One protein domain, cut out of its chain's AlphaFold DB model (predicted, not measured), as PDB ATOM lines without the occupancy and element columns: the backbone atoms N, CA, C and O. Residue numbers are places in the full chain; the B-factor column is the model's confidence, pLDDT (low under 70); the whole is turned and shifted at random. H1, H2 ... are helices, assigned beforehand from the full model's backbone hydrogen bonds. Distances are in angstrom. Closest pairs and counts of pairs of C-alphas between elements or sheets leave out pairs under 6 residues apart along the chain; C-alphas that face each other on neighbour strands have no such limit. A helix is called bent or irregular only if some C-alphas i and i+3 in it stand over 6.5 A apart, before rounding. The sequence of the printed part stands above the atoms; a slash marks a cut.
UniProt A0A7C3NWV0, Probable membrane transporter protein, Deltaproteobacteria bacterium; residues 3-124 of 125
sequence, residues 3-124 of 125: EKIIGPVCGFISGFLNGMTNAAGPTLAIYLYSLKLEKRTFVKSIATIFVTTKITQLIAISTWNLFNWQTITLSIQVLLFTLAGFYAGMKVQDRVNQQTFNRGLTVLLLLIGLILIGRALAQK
ATOM      1  N   GLU A   3       8.444 -11.529   8.042       46.31
ATOM      2  CA  GLU A   3       8.516 -12.742   7.203       46.31
ATOM      3  C   GLU A   3       7.982 -14.015   7.881       46.31
ATOM      4  O   GLU A   3       7.430 -14.894   7.224       46.31
ATOM      5  N   LYS A   4       8.077 -14.105   9.214       55.03
ATOM      6  CA  LYS A   4       7.701 -15.315   9.965       55.03
ATOM      7  C   LYS A   4       6.184 -15.489  10.121       55.03
ATOM      8  O   LYS A   4       5.734 -16.592  10.406       55.03
ATOM      9  N   ILE A   5       5.413 -14.413   9.928       59.91
ATOM     10  CA  ILE A   5       3.943 -14.389  10.058       59.91
ATOM     11  C   ILE A   5       3.276 -14.366   8.675       59.91
ATOM     12  O   ILE A   5       2.238 -14.990   8.484       59.91
ATOM     13  N   ILE A   6       3.906 -13.732   7.681       59.47
ATOM     14  CA  ILE A   6       3.413 -13.752   6.294       59.47
ATOM     15  C   ILE A   6       3.591 -15.149   5.680       59.47
ATOM     16  O   ILE A   6       2.712 -15.609   4.961       59.47
ATOM     17  N   GLY A   7       4.669 -15.864   6.023       64.62
ATOM     18  CA  GLY A   7       4.925 -17.238   5.572       64.62
ATOM     19  C   GLY A   7       3.747 -18.206   5.765       64.62
ATOM     20  O   GLY A   7       3.305 -18.799   4.780       64.62
ATOM     21  N   PRO A   8       3.187 -18.363   6.980       72.19
ATOM     22  CA  PRO A   8       2.031 -19.231   7.191       72.19
ATOM     23  C   PRO A   8       0.755 -18.737   6.493       72.19
ATOM     24  O   PRO A   8      -0.009 -19.564   6.006       72.19
ATOM     25  N   VAL A   9       0.532 -17.423   6.368       73.88
ATOM     26  CA  VAL A   9      -0.662 -16.870   5.691       73.88
ATOM     27  C   VAL A   9      -0.581 -17.047   4.173       73.88
ATOM     28  O   VAL A   9      -1.517 -17.547   3.555       73.88
ATOM     29  N   CYS A  10       0.553 -16.714   3.558       70.31
ATOM     30  CA  CYS A  10       0.799 -16.972   2.139       70.31
ATOM     31  C   CYS A  10       0.836 -18.472   1.837       70.31
ATOM     32  O   CYS A  10       0.318 -18.889   0.805       70.31
ATOM     33  N   GLY A  11       1.384 -19.293   2.737       68.56
ATOM     34  CA  GLY A  11       1.325 -20.752   2.640       68.56
ATOM     35  C   GLY A  11      -0.109 -21.279   2.690       68.56
ATOM     36  O   GLY A  11      -0.465 -22.154   1.905       68.56
ATOM     37  N   PHE A  12      -0.956 -20.700   3.544       73.12
ATOM     38  CA  PHE A  12      -2.374 -21.035   3.623       73.12
ATOM     39  C   PHE A  12      -3.125 -20.652   2.343       73.12
ATOM     40  O   PHE A  12      -3.810 -21.493   1.769       73.12
ATOM     41  N   ILE A  13      -2.944 -19.426   1.843       70.12
ATOM     42  CA  ILE A  13      -3.583 -18.942   0.606       70.12
ATOM     43  C   ILE A  13      -3.090 -19.738  -0.610       70.12
ATOM     44  O   ILE A  13      -3.889 -20.202  -1.420       70.12
ATOM     45  N   SER A  14      -1.782 -19.962  -0.725       65.12
ATOM     46  CA  SER A  14      -1.199 -20.751  -1.812       65.12
ATOM     47  C   SER A  14      -1.665 -22.209  -1.765       65.12
ATOM     48  O   SER A  14      -2.029 -22.770  -2.798       65.12
ATOM     49  N   GLY A  15      -1.741 -22.804  -0.568       66.62
ATOM     50  CA  GLY A  15      -2.286 -24.145  -0.347       66.62
ATOM     51  C   GLY A  15      -3.781 -24.245  -0.649       66.62
ATOM     52  O   GLY A  15      -4.227 -25.248  -1.204       66.62
ATOM     53  N   PHE A  16      -4.546 -23.196  -0.355       66.12
ATOM     54  CA  PHE A  16      -5.965 -23.085  -0.681       66.12
ATOM     55  C   PHE A  16      -6.193 -23.031  -2.196       66.12
ATOM     56  O   PHE A  16      -6.941 -23.850  -2.733       66.12
ATOM     57  N   LEU A  17      -5.497 -22.130  -2.904       62.47
ATOM     58  CA  LEU A  17      -5.585 -22.030  -4.365       62.47
ATOM     59  C   LEU A  17      -5.106 -23.316  -5.058       62.47
ATOM     60  O   LEU A  17      -5.755 -23.774  -6.001       62.47
ATOM     61  N   ASN A  18      -4.024 -23.937  -4.572       64.56
ATOM     62  CA  ASN A  18      -3.545 -25.230  -5.084       64.56
ATOM     63  C   ASN A  18      -4.544 -26.368  -4.840       64.56
ATOM     64  O   ASN A  18      -4.770 -27.197  -5.723       64.56
ATOM     65  N   GLY A  19      -5.146 -26.421  -3.648       60.00
ATOM     66  CA  GLY A  19      -6.163 -27.414  -3.306       60.00
ATOM     67  C   GLY A  19      -7.396 -27.310  -4.199       60.00
ATOM     68  O   GLY A  19      -7.953 -28.326  -4.612       60.00
ATOM     69  N   MET A  20      -7.768 -26.084  -4.568       52.41
ATOM     70  CA  MET A  20      -8.887 -25.803  -5.463       52.41
ATOM     71  C   MET A  20      -8.608 -26.229  -6.914       52.41
ATOM     72  O   MET A  20      -9.505 -26.737  -7.582       52.41
ATOM     73  N   THR A  21      -7.365 -26.098  -7.393       62.75
ATOM     74  CA  THR A  21      -6.979 -26.502  -8.760       62.75
ATOM     75  C   THR A  21      -6.686 -28.000  -8.910       62.75
ATOM     76  O   THR A  21      -6.564 -28.469 -10.039       62.75
ATOM     77  N   ASN A  22      -6.553 -28.766  -7.813       62.44
ATOM     78  CA  ASN A  22      -6.129 -30.183  -7.788       62.44
ATOM     79  C   ASN A  22      -4.823 -30.486  -8.577       62.44
ATOM     80  O   ASN A  22      -4.457 -31.649  -8.749       62.44
ATOM     81  N   ALA A  23      -4.081 -29.464  -9.019       57.62
ATOM     82  CA  ALA A  23      -2.893 -29.594  -9.866       57.62
ATOM     83  C   ALA A  23      -1.633 -30.026  -9.086       57.62
ATOM     84  O   ALA A  23      -0.604 -30.337  -9.682       57.62
ATOM     85  N   ALA A  24      -1.711 -30.073  -7.754       59.34
ATOM     86  CA  ALA A  24      -0.565 -30.292  -6.878       59.34
ATOM     87  C   ALA A  24      -0.108 -31.756  -6.776       59.34
ATOM     88  O   ALA A  24       1.023 -32.001  -6.370       59.34
ATOM     89  N   GLY A  25      -0.949 -32.739  -7.117       66.50
ATOM     90  CA  GLY A  25      -0.631 -34.158  -6.893       66.50
ATOM     91  C   GLY A  25       0.674 -34.614  -7.566       66.50
ATOM     92  O   GLY A  25       1.575 -35.089  -6.870       66.50
ATOM     93  N   PRO A  26       0.821 -34.421  -8.889       68.25
ATOM     94  CA  PRO A  26       2.040 -34.763  -9.616       68.25
ATOM     95  C   PRO A  26       3.266 -33.975  -9.134       68.25
ATOM     96  O   PRO A  26       4.323 -34.552  -8.891       68.25
ATOM     97  N   THR A  27       3.120 -32.665  -8.934       70.44
ATOM     98  CA  THR A  27       4.218 -31.766  -8.545       70.44
ATOM     99  C   THR A  27       4.741 -32.073  -7.139       70.44
ATOM    100  O   THR A  27       5.952 -32.123  -6.923       70.44
ATOM    101  N   LEU A  28       3.845 -32.356  -6.186       74.75
ATOM    102  CA  LEU A  28       4.200 -32.786  -4.830       74.75
ATOM    103  C   LEU A  28       4.873 -34.160  -4.828       74.75
ATOM    104  O   LEU A  28       5.835 -34.365  -4.087       74.75
ATOM    105  N   ALA A  29       4.398 -35.086  -5.667       73.69
ATOM    106  CA  ALA A  29       5.020 -36.396  -5.817       73.69
ATOM    107  C   ALA A  29       6.453 -36.284  -6.363       73.69
ATOM    108  O   ALA A  29       7.342 -36.937  -5.825       73.69
ATOM    109  N   ILE A  30       6.700 -35.422  -7.360       74.38
ATOM    110  CA  ILE A  30       8.051 -35.136  -7.882       74.38
ATOM    111  C   ILE A  30       8.943 -34.571  -6.777       74.38
ATOM    112  O   ILE A  30      10.052 -35.061  -6.562       74.38
ATOM    113  N   TYR A  31       8.455 -33.558  -6.058       78.81
ATOM    114  CA  TYR A  31       9.220 -32.901  -5.004       78.81
ATOM    115  C   TYR A  31       9.625 -33.888  -3.901       78.81
ATOM    116  O   TYR A  31      10.810 -34.045  -3.611       78.81
ATOM    117  N   LEU A  32       8.662 -34.621  -3.334       74.62
ATOM    118  CA  LEU A  32       8.941 -35.593  -2.274       74.62
ATOM    119  C   LEU A  32       9.759 -36.791  -2.770       74.62
ATOM    120  O   LEU A  32      10.504 -37.380  -1.987       74.62
ATOM    121  N   TYR A  33       9.671 -37.134  -4.058       73.00
ATOM    122  CA  TYR A  33      10.516 -38.161  -4.661       73.00
ATOM    123  C   TYR A  33      11.971 -37.702  -4.742       73.00
ATOM    124  O   TYR A  33      12.880 -38.473  -4.432       73.00
ATOM    125  N   SER A  34      12.198 -36.429  -5.078       76.12
ATOM    126  CA  SER A  34      13.535 -35.832  -5.104       76.12
ATOM    127  C   SER A  34      14.214 -35.831  -3.731       76.12
ATOM    128  O   SER A  34      15.441 -35.856  -3.668       76.12
ATOM    129  N   LEU A  35      13.445 -35.853  -2.634       77.62
ATOM    130  CA  LEU A  35      13.985 -35.988  -1.276       77.62
ATOM    131  C   LEU A  35      14.497 -37.410  -0.960       77.62
ATOM    132  O   LEU A  35      15.019 -37.627   0.131       77.62
ATOM    133  N   LYS A  36      14.365 -38.378  -1.886       72.94
ATOM    134  CA  LYS A  36      14.802 -39.782  -1.727       72.94
ATOM    135  C   LYS A  36      14.302 -40.432  -0.428       72.94
ATOM    136  O   LYS A  36      14.992 -41.247   0.179       72.94
ATOM    137  N   LEU A  37      13.096 -40.066  -0.001       73.44
ATOM    138  CA  LEU A  37      12.484 -40.582   1.221       73.44
ATOM    139  C   LEU A  37      12.151 -42.071   1.079       73.44
ATOM    140  O   LEU A  37      11.747 -42.543   0.015       73.44
ATOM    141  N   GLU A  38      12.255 -42.805   2.186       78.25
ATOM    142  CA  GLU A  38      11.748 -44.175   2.265       78.25
ATOM    143  C   GLU A  38      10.237 -44.195   1.971       78.25
ATOM    144  O   GLU A  38       9.524 -43.242   2.307       78.25
ATOM    145  N   LYS A  39       9.717 -45.272   1.364       74.25
ATOM    146  CA  LYS A  39       8.315 -45.354   0.904       74.25
ATOM    147  C   LYS A  39       7.340 -44.979   2.013       74.25
ATOM    148  O   LYS A  39       6.397 -44.233   1.767       74.25
ATOM    149  N   ARG A  40       7.560 -45.476   3.234       76.50
ATOM    150  CA  ARG A  40       6.686 -45.171   4.376       76.50
ATOM    151  C   ARG A  40       6.655 -43.678   4.692       76.50
ATOM    152  O   ARG A  40       5.573 -43.142   4.913       76.50
ATOM    153  N   THR A  41       7.804 -43.013   4.680       80.62
ATOM    154  CA  THR A  41       7.905 -41.575   4.952       80.62
ATOM    155  C   THR A  41       7.315 -40.758   3.810       80.62
ATOM    156  O   THR A  41       6.513 -39.869   4.067       80.62
ATOM    157  N   PHE A  42       7.607 -41.113   2.556       80.69
ATOM    158  CA  PHE A  42       7.022 -40.472   1.375       80.69
ATOM    159  C   PHE A  42       5.488 -40.525   1.397       80.69
ATOM    160  O   PHE A  42       4.820 -39.499   1.274       80.69
ATOM    161  N   VAL A  43       4.928 -41.720   1.608       80.56
ATOM    162  CA  VAL A  43       3.477 -41.935   1.642       80.56
ATOM    163  C   VAL A  43       2.844 -41.187   2.807       80.56
ATOM    164  O   VAL A  43       1.823 -40.534   2.608       80.56
ATOM    165  N   LYS A  44       3.451 -41.231   4.000       81.06
ATOM    166  CA  LYS A  44       2.967 -40.469   5.157       81.06
ATOM    167  C   LYS A  44       2.974 -38.968   4.892       81.06
ATOM    168  O   LYS A  44       1.970 -38.320   5.152       81.06
ATOM    169  N   SER A  45       4.060 -38.417   4.356       82.75
ATOM    170  CA  SER A  45       4.158 -36.987   4.053       82.75
ATOM    171  C   SER A  45       3.115 -36.553   3.025       82.75
ATOM    172  O   SER A  45       2.410 -35.575   3.267       82.75
ATOM    173  N   ILE A  46       2.957 -37.301   1.926       82.00
ATOM    174  CA  ILE A  46       1.905 -37.033   0.934       82.00
ATOM    175  C   ILE A  46       0.526 -37.111   1.579       82.00
ATOM    176  O   ILE A  46      -0.263 -36.185   1.413       82.00
ATOM    177  N   ALA A  47       0.236 -38.177   2.325       82.75
ATOM    178  CA  ALA A  47      -1.059 -38.360   2.967       82.75
ATOM    179  C   ALA A  47      -1.379 -37.204   3.925       82.75
ATOM    180  O   ALA A  47      -2.467 -36.644   3.844       82.75
ATOM    181  N   THR A  48      -0.427 -36.792   4.765       83.56
ATOM    182  CA  THR A  48      -0.594 -35.646   5.668       83.56
ATOM    183  C   THR A  48      -0.881 -34.362   4.895       83.56
ATOM    184  O   THR A  48      -1.840 -33.670   5.224       83.56
ATOM    185  N   ILE A  49      -0.113 -34.064   3.838       82.50
ATOM    186  CA  ILE A  49      -0.334 -32.867   3.011       82.50
ATOM    187  C   ILE A  49      -1.733 -32.905   2.386       82.50
ATOM    188  O   ILE A  49      -2.482 -31.941   2.514       82.50
ATOM    189  N   PHE A  50      -2.119 -34.025   1.769       80.00
ATOM    190  CA  PHE A  50      -3.434 -34.177   1.148       80.00
ATOM    191  C   PHE A  50      -4.574 -34.039   2.154       80.00
ATOM    192  O   PHE A  50      -5.543 -33.343   1.865       80.00
ATOM    193  N   VAL A  51      -4.469 -34.663   3.330       82.81
ATOM    194  CA  VAL A  51      -5.484 -34.554   4.387       82.81
ATOM    195  C   VAL A  51      -5.614 -33.106   4.844       82.81
ATOM    196  O   VAL A  51      -6.725 -32.584   4.869       82.81
ATOM    197  N   THR A  52      -4.502 -32.422   5.120       82.75
ATOM    198  CA  THR A  52      -4.519 -31.000   5.485       82.75
ATOM    199  C   THR A  52      -5.167 -30.151   4.393       82.75
ATOM    200  O   THR A  52      -6.065 -29.366   4.686       82.75
ATOM    201  N   THR A  53      -4.787 -30.336   3.126       78.06
ATOM    202  CA  THR A  53      -5.382 -29.597   2.005       78.06
ATOM    203  C   THR A  53      -6.875 -29.879   1.862       78.06
ATOM    204  O   THR A  53      -7.649 -28.949   1.647       78.06
ATOM    205  N   LYS A  54      -7.307 -31.138   2.001       79.00
ATOM    206  CA  LYS A  54      -8.722 -31.515   1.884       79.00
ATOM    207  C   LYS A  54      -9.558 -31.004   3.049       79.00
ATOM    208  O   LYS A  54     -10.678 -30.577   2.807       79.00
ATOM    209  N   ILE A  55      -9.020 -30.963   4.269       82.25
ATOM    210  CA  ILE A  55      -9.685 -30.327   5.416       82.25
ATOM    211  C   ILE A  55      -9.860 -28.829   5.155       82.25
ATOM    212  O   ILE A  55     -10.968 -28.314   5.278       82.25
ATOM    213  N   THR A  56      -8.801 -28.137   4.727       80.88
ATOM    214  CA  THR A  56      -8.884 -26.711   4.377       80.88
ATOM    215  C   THR A  56      -9.901 -26.464   3.262       80.88
ATOM    216  O   THR A  56     -10.718 -25.553   3.364       80.88
ATOM    217  N   GLN A  57      -9.901 -27.301   2.222       74.69
ATOM    218  CA  GLN A  57     -10.861 -27.229   1.121       74.69
ATOM    219  C   GLN A  57     -12.298 -27.501   1.588       74.69
ATOM    220  O   GLN A  57     -13.223 -26.831   1.142       74.69
ATOM    221  N   LEU A  58     -12.498 -28.454   2.497       78.69
ATOM    222  CA  LEU A  58     -13.810 -28.747   3.064       78.69
ATOM    223  C   LEU A  58     -14.351 -27.538   3.835       78.69
ATOM    224  O   LEU A  58     -15.491 -27.145   3.613       78.69
ATOM    225  N   ILE A  59     -13.521 -26.911   4.675       78.50
ATOM    226  CA  ILE A  59     -13.882 -25.690   5.416       78.50
ATOM    227  C   ILE A  59     -14.241 -24.558   4.445       78.50
ATOM    228  O   ILE A  59     -15.256 -23.891   4.630       78.50
ATOM    229  N   ALA A  60     -13.449 -24.383   3.385       75.94
ATOM    230  CA  ALA A  60     -13.680 -23.382   2.347       75.94
ATOM    231  C   ALA A  60     -15.041 -23.522   1.657       75.94
ATOM    232  O   ALA A  60     -15.731 -22.539   1.391       75.94
ATOM    233  N   ILE A  61     -15.406 -24.762   1.336       71.62
ATOM    234  CA  ILE A  61     -16.642 -25.087   0.623       71.62
ATOM    235  C   ILE A  61     -17.831 -25.091   1.589       71.62
ATOM    236  O   ILE A  61     -18.939 -24.765   1.181       71.62
ATOM    237  N   SER A  62     -17.613 -25.375   2.878       70.38
ATOM    238  CA  SER A  62     -18.654 -25.366   3.914       70.38
ATOM    239  C   SER A  62     -19.351 -24.010   4.078       70.38
ATOM    240  O   SER A  62     -20.436 -23.956   4.648       70.38
ATOM    241  N   THR A  63     -18.748 -22.915   3.605       64.31
ATOM    242  CA  THR A  63     -19.357 -21.572   3.610       64.31
ATOM    243  C   THR A  63     -20.386 -21.380   2.490       64.31
ATOM    244  O   THR A  63     -21.181 -20.443   2.530       64.31
ATOM    245  N   TRP A  64     -20.408 -22.264   1.490       65.44
ATOM    246  CA  TRP A  64     -21.445 -22.280   0.466       65.44
ATOM    247  C   TRP A  64     -22.661 -22.994   1.053       65.44
ATOM    248  O   TRP A  64     -22.559 -24.143   1.472       65.44
ATOM    249  N   ASN A  65     -23.805 -22.309   1.109       59.62
ATOM    250  CA  ASN A  65     -25.059 -22.771   1.717       59.62
ATOM    251  C   ASN A  65     -25.732 -23.891   0.881       59.62
ATOM    252  O   ASN A  65     -26.874 -23.780   0.446       59.62
ATOM    253  N   LEU A  66     -24.979 -24.956   0.588       60.78
ATOM    254  CA  LEU A  66     -25.287 -26.066  -0.319       60.78
ATOM    255  C   LEU A  66     -25.946 -27.257   0.408       60.78
ATOM    256  O   LEU A  66     -25.998 -28.373  -0.115       60.78
ATOM    257  N   PHE A  67     -26.415 -27.040   1.638       57.41
ATOM    258  CA  PHE A  67     -27.017 -28.065   2.487       57.41
ATOM    259  C   PHE A  67     -28.503 -28.231   2.155       57.41
ATOM    260  O   PHE A  67     -29.378 -27.699   2.829       57.41
ATOM    261  N   ASN A  68     -28.782 -29.001   1.104       69.00
ATOM    262  CA  ASN A  68     -30.101 -29.580   0.866       69.00
ATOM    263  C   ASN A  68     -30.121 -31.034   1.379       69.00
ATOM    264  O   ASN A  68     -29.093 -31.717   1.340       69.00
ATOM    265  N   TRP A  69     -31.277 -31.540   1.821       70.94
ATOM    266  CA  TRP A  69     -31.421 -32.910   2.350       70.94
ATOM    267  C   TRP A  69     -30.923 -33.982   1.366       70.94
ATOM    268  O   TRP A  69     -30.297 -34.959   1.768       70.94
ATOM    269  N   GLN A  70     -31.113 -33.754   0.064       74.19
ATOM    270  CA  GLN A  70     -30.616 -34.630  -1.003       74.19
ATOM    271  C   GLN A  70     -29.079 -34.670  -1.077       74.19
ATOM    272  O   GLN A  70     -28.494 -35.738  -1.260       74.19
ATOM    273  N   THR A  71     -28.412 -33.527  -0.887       74.88
ATOM    274  CA  THR A  71     -26.945 -33.424  -0.905       74.88
ATOM    275  C   THR A  71     -26.324 -34.179   0.267       74.88
ATOM    276  O   THR A  71     -25.274 -34.798   0.106       74.88
ATOM    277  N   ILE A  72     -26.973 -34.183   1.436       76.94
ATOM    278  CA  ILE A  72     -26.487 -34.888   2.633       76.94
ATOM    279  C   ILE A  72     -26.510 -36.406   2.418       76.94
ATOM    280  O   ILE A  72     -25.503 -37.070   2.661       76.94
ATOM    281  N   THR A  73     -27.615 -36.962   1.909       81.31
ATOM    282  CA  THR A  73     -27.715 -38.408   1.642       81.31
ATOM    283  C   THR A  73     -26.710 -38.862   0.584       81.31
ATOM    284  O   THR A  73     -26.008 -39.855   0.793       81.31
ATOM    285  N   LEU A  74     -26.575 -38.105  -0.512       80.06
ATOM    286  CA  LEU A  74     -25.554 -38.364  -1.532       80.06
ATOM    287  C   LEU A  74     -24.141 -38.273  -0.946       80.06
ATOM    288  O   LEU A  74     -23.310 -39.140  -1.210       80.06
ATOM    289  N   SER A  75     -23.874 -37.278  -0.098       79.88
ATOM    290  CA  SER A  75     -22.573 -37.124   0.561       79.88
ATOM    291  C   SER A  75     -22.241 -38.315   1.456       79.88
ATOM    292  O   SER A  75     -21.099 -38.760   1.449       79.88
ATOM    293  N   ILE A  76     -23.215 -38.879   2.178       84.88
ATOM    294  CA  ILE A  76     -23.010 -40.073   3.014       84.88
ATOM    295  C   ILE A  76     -22.672 -41.301   2.157       84.88
ATOM    296  O   ILE A  76     -21.731 -42.027   2.480       84.88
ATOM    297  N   GLN A  77     -23.384 -41.531   1.050       87.31
ATOM    298  CA  GLN A  77     -23.069 -42.643   0.141       87.31
ATOM    299  C   GLN A  77     -21.678 -42.494  -0.482       87.31
ATOM    300  O   GLN A  77     -20.895 -43.447  -0.486       87.31
ATOM    301  N   VAL A  78     -21.347 -41.293  -0.960       85.06
ATOM    302  CA  VAL A  78     -20.023 -40.996  -1.520       85.06
ATOM    303  C   VAL A  78     -18.942 -41.134  -0.452       85.06
ATOM    304  O   VAL A  78     -17.875 -41.671  -0.745       85.06
ATOM    305  N   LEU A  79     -19.205 -40.728   0.793       87.38
ATOM    306  CA  LEU A  79     -18.276 -40.886   1.911       87.38
ATOM    307  C   LEU A  79     -17.980 -42.365   2.180       87.38
ATOM    308  O   LEU A  79     -16.812 -42.738   2.260       87.38
ATOM    309  N   LEU A  80     -19.010 -43.211   2.267       87.88
ATOM    310  CA  LEU A  80     -18.841 -44.654   2.465       87.88
ATOM    311  C   LEU A  80     -18.052 -45.293   1.319       87.88
ATOM    312  O   LEU A  80     -17.114 -46.051   1.564       87.88
ATOM    313  N   PHE A  81     -18.382 -44.945   0.076       89.69
ATOM    314  CA  PHE A  81     -17.665 -45.444  -1.095       89.69
ATOM    315  C   PHE A  81     -16.201 -44.983  -1.111       89.69
ATOM    316  O   PHE A  81     -15.294 -45.770  -1.379       89.69
ATOM    317  N   THR A  82     -15.952 -43.724  -0.748       86.56
ATOM    318  CA  THR A  82     -14.604 -43.151  -0.658       86.56
ATOM    319  C   THR A  82     -13.791 -43.822   0.444       86.56
ATOM    320  O   THR A  82     -12.632 -44.157   0.217       86.56
ATOM    321  N   LEU A  83     -14.386 -44.073   1.614       87.44
ATOM    322  CA  LEU A  83     -13.740 -44.796   2.713       87.44
ATOM    323  C   LEU A  83     -13.393 -46.233   2.315       87.44
ATOM    324  O   LEU A  83     -12.280 -46.688   2.582       87.44
ATOM    325  N   ALA A  84     -14.301 -46.927   1.628       88.75
ATOM    326  CA  ALA A  84     -14.050 -48.271   1.115       88.75
ATOM    327  C   ALA A  84     -12.903 -48.280   0.089       88.75
ATOM    328  O   ALA A  84     -11.974 -49.084   0.202       88.75
ATOM    329  N   GLY A  85     -12.919 -47.345  -0.867       86.56
ATOM    330  CA  GLY A  85     -11.850 -47.174  -1.851       86.56
ATOM    331  C   GLY A  85     -10.508 -46.817  -1.206       86.56
ATOM    332  O   GLY A  85      -9.477 -47.384  -1.569       86.56
ATOM    333  N   PHE A  86     -10.514 -45.941  -0.201       84.12
ATOM    334  CA  PHE A  86      -9.323 -45.560   0.552       84.12
ATOM    335  C   PHE A  86      -8.733 -46.751   1.314       84.12
ATOM    336  O   PHE A  86      -7.532 -47.006   1.226       84.12
ATOM    337  N   TYR A  87      -9.570 -47.534   1.999       85.69
ATOM    338  CA  TYR A  87      -9.136 -48.741   2.699       85.69
ATOM    339  C   TYR A  87      -8.546 -49.785   1.739       85.69
ATOM    340  O   TYR A  87      -7.471 -50.334   1.998       85.69
ATOM    341  N   ALA A  88      -9.203 -50.019   0.600       86.31
ATOM    342  CA  ALA A  88      -8.689 -50.904  -0.441       86.31
ATOM    343  C   ALA A  88      -7.332 -50.415  -0.977       86.31
ATOM    344  O   ALA A  88      -6.384 -51.199  -1.066       86.31
ATOM    345  N   GLY A  89      -7.210 -49.114  -1.255       81.62
ATOM    346  CA  GLY A  89      -5.968 -48.480  -1.696       81.62
ATOM    347  C   GLY A  89      -4.829 -48.638  -0.690       81.62
ATOM    348  O   GLY A  89      -3.731 -49.036  -1.075       81.62
ATOM    349  N   MET A  90      -5.094 -48.424   0.603       80.31
ATOM    350  CA  MET A  90      -4.106 -48.644   1.666       80.31
ATOM    351  C   MET A  90      -3.640 -50.101   1.719       80.31
ATOM    352  O   MET A  90      -2.442 -50.364   1.809       80.31
ATOM    353  N   LYS A  91      -4.565 -51.060   1.612       82.06
ATOM    354  CA  LYS A  91      -4.237 -52.493   1.651       82.06
ATOM    355  C   LYS A  91      -3.373 -52.918   0.462       82.06
ATOM    356  O   LYS A  91      -2.436 -53.696   0.631       82.06
ATOM    357  N   VAL A  92      -3.668 -52.399  -0.731       81.62
ATOM    358  CA  VAL A  92      -2.841 -52.613  -1.927       81.62
ATOM    359  C   VAL A  92      -1.472 -51.969  -1.738       81.62
ATOM    360  O   VAL A  92      -0.453 -52.605  -1.994       81.62
ATOM    361  N   GLN A  93      -1.432 -50.739  -1.231       74.62
ATOM    362  CA  GLN A  93      -0.193 -50.009  -1.006       74.62
ATOM    363  C   GLN A  93       0.737 -50.728  -0.028       74.62
ATOM    364  O   GLN A  93       1.942 -50.772  -0.278       74.62
ATOM    365  N   ASP A  94       0.215 -51.322   1.043       77.88
ATOM    366  CA  ASP A  94       1.023 -52.027   2.046       77.88
ATOM    367  C   ASP A  94       1.706 -53.283   1.470       77.88
ATOM    368  O   ASP A  94       2.809 -53.642   1.873       77.88
ATOM    369  N   ARG A  95       1.118 -53.894   0.430       79.44
ATOM    370  CA  ARG A  95       1.679 -55.059  -0.279       79.44
ATOM    371  C   ARG A  95       2.812 -54.720  -1.257       79.44
ATOM    372  O   ARG A  95       3.505 -55.625  -1.713       79.44
ATOM    373  N   VAL A  96       3.014 -53.449  -1.607       79.75
ATOM    374  CA  VAL A  96       4.034 -53.044  -2.591       79.75
ATOM    375  C   VAL A  96       5.425 -52.999  -1.945       79.75
ATOM    376  O   VAL A  96       5.638 -52.264  -0.985       79.75
ATOM    377  N   ASN A  97       6.414 -53.710  -2.487       80.56
ATOM    378  CA  ASN A  97       7.799 -53.615  -2.005       80.56
ATOM    379  C   ASN A  97       8.437 -52.249  -2.367       80.56
ATOM    380  O   ASN A  97       8.066 -51.639  -3.370       80.56
ATOM    381  N   GLN A  98       9.424 -51.775  -1.597       76.06
ATOM    382  CA  GLN A  98      10.153 -50.516  -1.828       76.06
ATOM    383  C   GLN A  98      10.718 -50.418  -3.258       76.06
ATOM    384  O   GLN A  98      10.615 -49.369  -3.889       76.06
ATOM    385  N   GLN A  99      11.270 -51.511  -3.798       79.31
ATOM    386  CA  GLN A  99      11.799 -51.535  -5.168       79.31
ATOM    387  C   GLN A  99      10.702 -51.344  -6.225       79.31
ATOM    388  O   GLN A  99      10.871 -50.552  -7.151       79.31
ATOM    389  N   THR A 100       9.565 -52.032  -6.079       80.56
ATOM    390  CA  THR A 100       8.413 -51.896  -6.986       80.56
ATOM    391  C   THR A 100       7.787 -50.513  -6.876       80.56
ATOM    392  O   THR A 100       7.414 -49.930  -7.889       80.56
ATOM    393  N   PHE A 101       7.728 -49.959  -5.663       78.75
ATOM    394  CA  PHE A 101       7.257 -48.602  -5.423       78.75
ATOM    395  C   PHE A 101       8.134 -47.578  -6.142       78.75
ATOM    396  O   PHE A 101       7.609 -46.770  -6.899       78.75
ATOM    397  N   ASN A 102       9.457 -47.656  -5.977       78.44
ATOM    398  CA  ASN A 102      10.380 -46.742  -6.645       78.44
ATOM    399  C   ASN A 102      10.277 -46.857  -8.170       78.44
ATOM    400  O   ASN A 102      10.178 -45.830  -8.832       78.44
ATOM    401  N   ARG A 103      10.240 -48.077  -8.729       83.75
ATOM    402  CA  ARG A 103      10.070 -48.282 -10.180       83.75
ATOM    403  C   ARG A 103       8.744 -47.718 -10.688       83.75
ATOM    404  O   ARG A 103       8.737 -46.990 -11.673       83.75
ATOM    405  N   GLY A 104       7.642 -48.024 -10.005       82.19
ATOM    406  CA  GLY A 104       6.320 -47.511 -10.355       82.19
ATOM    407  C   GLY A 104       6.278 -45.989 -10.302       82.19
ATOM    408  O   GLY A 104       5.806 -45.360 -11.241       82.19
ATOM    409  N   LEU A 105       6.849 -45.394  -9.253       80.06
ATOM    410  CA  LEU A 105       6.933 -43.949  -9.097       80.06
ATOM    411  C   LEU A 105       7.763 -43.320 -10.223       80.06
ATOM    412  O   LEU A 105       7.294 -42.376 -10.841       80.06
ATOM    413  N   THR A 106       8.929 -43.873 -10.575       80.69
ATOM    414  CA  THR A 106       9.738 -43.390 -11.709       80.69
ATOM    415  C   THR A 106       8.972 -43.429 -13.031       80.69
ATOM    416  O   THR A 106       8.995 -42.447 -13.768       80.69
ATOM    417  N   VAL A 107       8.265 -44.527 -13.329       86.62
ATOM    418  CA  VAL A 107       7.441 -44.642 -14.548       86.62
ATOM    419  C   VAL A 107       6.319 -43.607 -14.545       86.62
ATOM    420  O   VAL A 107       6.082 -42.941 -15.550       86.62
ATOM    421  N   LEU A 108       5.653 -43.433 -13.406       83.44
ATOM    422  CA  LEU A 108       4.552 -42.488 -13.249       83.44
ATOM    423  C   LEU A 108       5.043 -41.040 -13.410       83.44
ATOM    424  O   LEU A 108       4.408 -40.255 -14.110       83.44
ATOM    425  N   LEU A 109       6.209 -40.706 -12.852       82.56
ATOM    426  CA  LEU A 109       6.861 -39.408 -13.035       82.56
ATOM    427  C   LEU A 109       7.283 -39.162 -14.488       82.56
ATOM    428  O   LEU A 109       7.095 -38.056 -14.991       82.56
ATOM    429  N   LEU A 110       7.797 -40.183 -15.179       85.62
ATOM    430  CA  LEU A 110       8.097 -40.119 -16.613       85.62
ATOM    431  C   LEU A 110       6.841 -39.806 -17.433       85.62
ATOM    432  O   LEU A 110       6.859 -38.900 -18.264       85.62
ATOM    433  N   LEU A 111       5.740 -40.510 -17.164       85.44
ATOM    434  CA  LEU A 111       4.457 -40.275 -17.830       85.44
ATOM    435  C   LEU A 111       3.921 -38.869 -17.552       85.44
ATOM    436  O   LEU A 111       3.498 -38.191 -18.483       85.44
ATOM    437  N   ILE A 112       3.979 -38.401 -16.300       82.12
ATOM    438  CA  ILE A 112       3.610 -37.024 -15.942       82.12
ATOM    439  C   ILE A 112       4.445 -36.022 -16.746       82.12
ATOM    440  O   ILE A 112       3.884 -35.081 -17.303       82.12
ATOM    441  N   GLY A 113       5.763 -36.224 -16.823       81.06
ATOM    442  CA  GLY A 113       6.660 -35.372 -17.603       81.06
ATOM    443  C   GLY A 113       6.268 -35.319 -19.080       81.06
ATOM    444  O   GLY A 113       6.142 -34.233 -19.641       81.06
ATOM    445  N   LEU A 114       5.984 -36.473 -19.691       86.75
ATOM    446  CA  LEU A 114       5.521 -36.558 -21.080       86.75
ATOM    447  C   LEU A 114       4.174 -35.854 -21.289       86.75
ATOM    448  O   LEU A 114       4.018 -35.109 -22.254       86.75
ATOM    449  N   ILE A 115       3.217 -36.043 -20.376       85.31
ATOM    450  CA  ILE A 115       1.906 -35.381 -20.433       85.31
ATOM    451  C   ILE A 115       2.063 -33.864 -20.309       85.31
ATOM    452  O   ILE A 115       1.404 -33.127 -21.036       85.31
ATOM    453  N   LEU A 116       2.927 -33.385 -19.411       80.25
ATOM    454  CA  LEU A 116       3.189 -31.956 -19.238       80.25
ATOM    455  C   LEU A 116       3.819 -31.343 -20.486       80.25
ATOM    456  O   LEU A 116       3.380 -30.280 -20.910       80.25
ATOM    457  N   ILE A 117       4.786 -32.023 -21.105       85.38
ATOM    458  CA  ILE A 117       5.377 -31.587 -22.378       85.38
ATOM    459  C   ILE A 117       4.305 -31.569 -23.472       85.38
ATOM    460  O   ILE A 117       4.175 -30.574 -24.180       85.38
ATOM    461  N   GLY A 118       3.482 -32.617 -23.569       84.94
ATOM    462  CA  GLY A 118       2.373 -32.681 -24.521       84.94
ATOM    463  C   GLY A 118       1.362 -31.548 -24.327       84.94
ATOM    464  O   GLY A 118       0.966 -30.907 -25.296       84.94
ATOM    465  N   ARG A 119       0.996 -31.236 -23.079       79.50
ATOM    466  CA  ARG A 119       0.120 -30.098 -22.759       79.50
ATOM    467  C   ARG A 119       0.770 -28.755 -23.064       79.50
ATOM    468  O   ARG A 119       0.095 -27.893 -23.608       79.50
ATOM    469  N   ALA A 120       2.054 -28.584 -22.759       75.94
ATOM    470  CA  ALA A 120       2.782 -27.354 -23.061       75.94
ATOM    471  C   ALA A 120       2.894 -27.106 -24.573       75.94
ATOM    472  O   ALA A 120       2.797 -25.964 -25.012       75.94
ATOM    473  N   LEU A 121       3.056 -28.166 -25.369       81.31
ATOM    474  CA  LEU A 121       3.046 -28.085 -26.829       81.31
ATOM    475  C   LEU A 121       1.639 -27.804 -27.374       81.31
ATOM    476  O   LEU A 121       1.493 -26.951 -28.242       81.31
ATOM    477  N   ALA A 122       0.607 -28.456 -26.831       78.12
ATOM    478  CA  ALA A 122      -0.784 -28.257 -27.241       78.12
ATOM    479  C   ALA A 122      -1.359 -26.886 -26.844       78.12
ATOM    480  O   ALA A 122      -2.262 -26.398 -27.501       78.12
ATOM    481  N   GLN A 123      -0.851 -26.262 -25.778       65.50
ATOM    482  CA  GLN A 123      -1.269 -24.924 -25.345       65.50
ATOM    483  C   GLN A 123      -0.605 -23.801 -26.166       65.50
ATOM    484  O   GLN A 123      -0.998 -22.643 -26.053       65.50
ATOM    485  N   LYS A 124       0.422 -24.130 -26.960       51.94
ATOM    486  CA  LYS A 124       1.176 -23.177 -27.785       51.94
ATOM    487  C   LYS A 124       0.704 -23.127 -29.251       51.94
ATOM    488  O   LYS A 124       1.274 -22.350 -30.012       51.94
TER     489      LYS A 124
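Overview. This is residues 3 to 124 of the 125 residues of the protein "Probable membrane transporter protein" of Deltaproteobacteria bacterium (UniProt A0A7C3NWV0). Picture a loose, open frame of helices: the helical hairpin of H2 and H3 forms its body, and from the far end of H3 the chain swings out and comes back as the long helix H4, which leaves an empty space between most of its length and H3. H5 crosses the closed end of the hairpin, meeting the beginning of H3 and then passing H2, while H1 comes off the side of H3 about perpendicular to it; residues 3 to 11 of H1 and residues 114 to 124, of which 114 to 122 belong to H5, stick out as two arms. The printed part has 122 residues, with five named helices in the order H1, H2, H3, H4, H5, and no named strand, in the class all helix. The whole is loose, with a radius of gyration of the C-alphas of 17.6 A, and it spans 47 by 40 by 38 A.

Along the chain. Start at C-alpha 3, at (8.516, -12.742, 7.203); there H1 begins, and it runs through residues 3 to 21 for 26.2 A. After residues 22 and 23 you reach H2, residues 24 to 34, the shortest of the five at 15.3 A. Next look for C-alpha 39 at (8.315, -45.354, 0.904), where H3 begins; it covers residues 39 to 62 and is 33.7 A long. H4, the longest helix with 26 residues, runs from residue 69 to residue 94 over 37.7 A. H5 holds residues 98 to 122 and measures 35.5 A; find its end at C-alpha 122, at (-0.784, -28.257, -27.241). None of these helices is bent or irregular.

Arrangement. Begin at H3, the hub, which touches H1, H2 and H5. H1 touches H3 with residues 15 to 20 alone; look at the C-alphas of Gly 19 and Thr 53, the closest of the two helices, 5.8 A apart. The lines of H1 and H3 stand about perpendicular, at 83 degrees. H1 and H2 are close but not clearly touching, with the C-alphas of Asn 18 and Ala 24 closest at 6.1 A. H2 and H3 form a helical hairpin, running opposite ways at a shallow tilt of 25 degrees, and their closest C-alphas, those of Leu 32 and Phe 42, are 6.4 A apart. H3 and H5 only just touch, with 3 pairs of C-alphas within 8 A; the closest are those of Lys 39 and Gln 98, at 6.1 A, and the tilt is steep at 50 degrees, the same way. Farther along H5, residues 109 to 112 only just touch H2, again with 3 pairs within 8 A; the closest C-alphas are those of Ile 30 and Leu 109, 6.8 A apart, at a steep tilt of 51 degrees, opposite ways. The helix packing is mostly crossed, with 1 of the 4 touching pairs at a shallow tilt. H4 touches no helix but is near H3, with 5 pairs of C-alphas within 10 A. H1 and H4, H1 and H5, and H2 and H4 are apart. In the backbones of H2, H3, H4 and H5 every O i to N i+4 pair is within hydrogen-bond range; in H1 it is 13 of 15.

Size, cuts and confidence. The two C-alphas farthest apart, those of Asn 68 and Gln 99, are 47.7 A apart. Residues 62 to 92, of which 69 to 92 belong to H4, stand free. The printed part has no cut and no long link; the links are tight but for that from H3 to H4, which is short with 6 residues. The mean pLDDT of the printed part is 75.8; look for values under 70 at residues 3 to 7, 11, 14 to 26, 63 to 68 and 123 to 124.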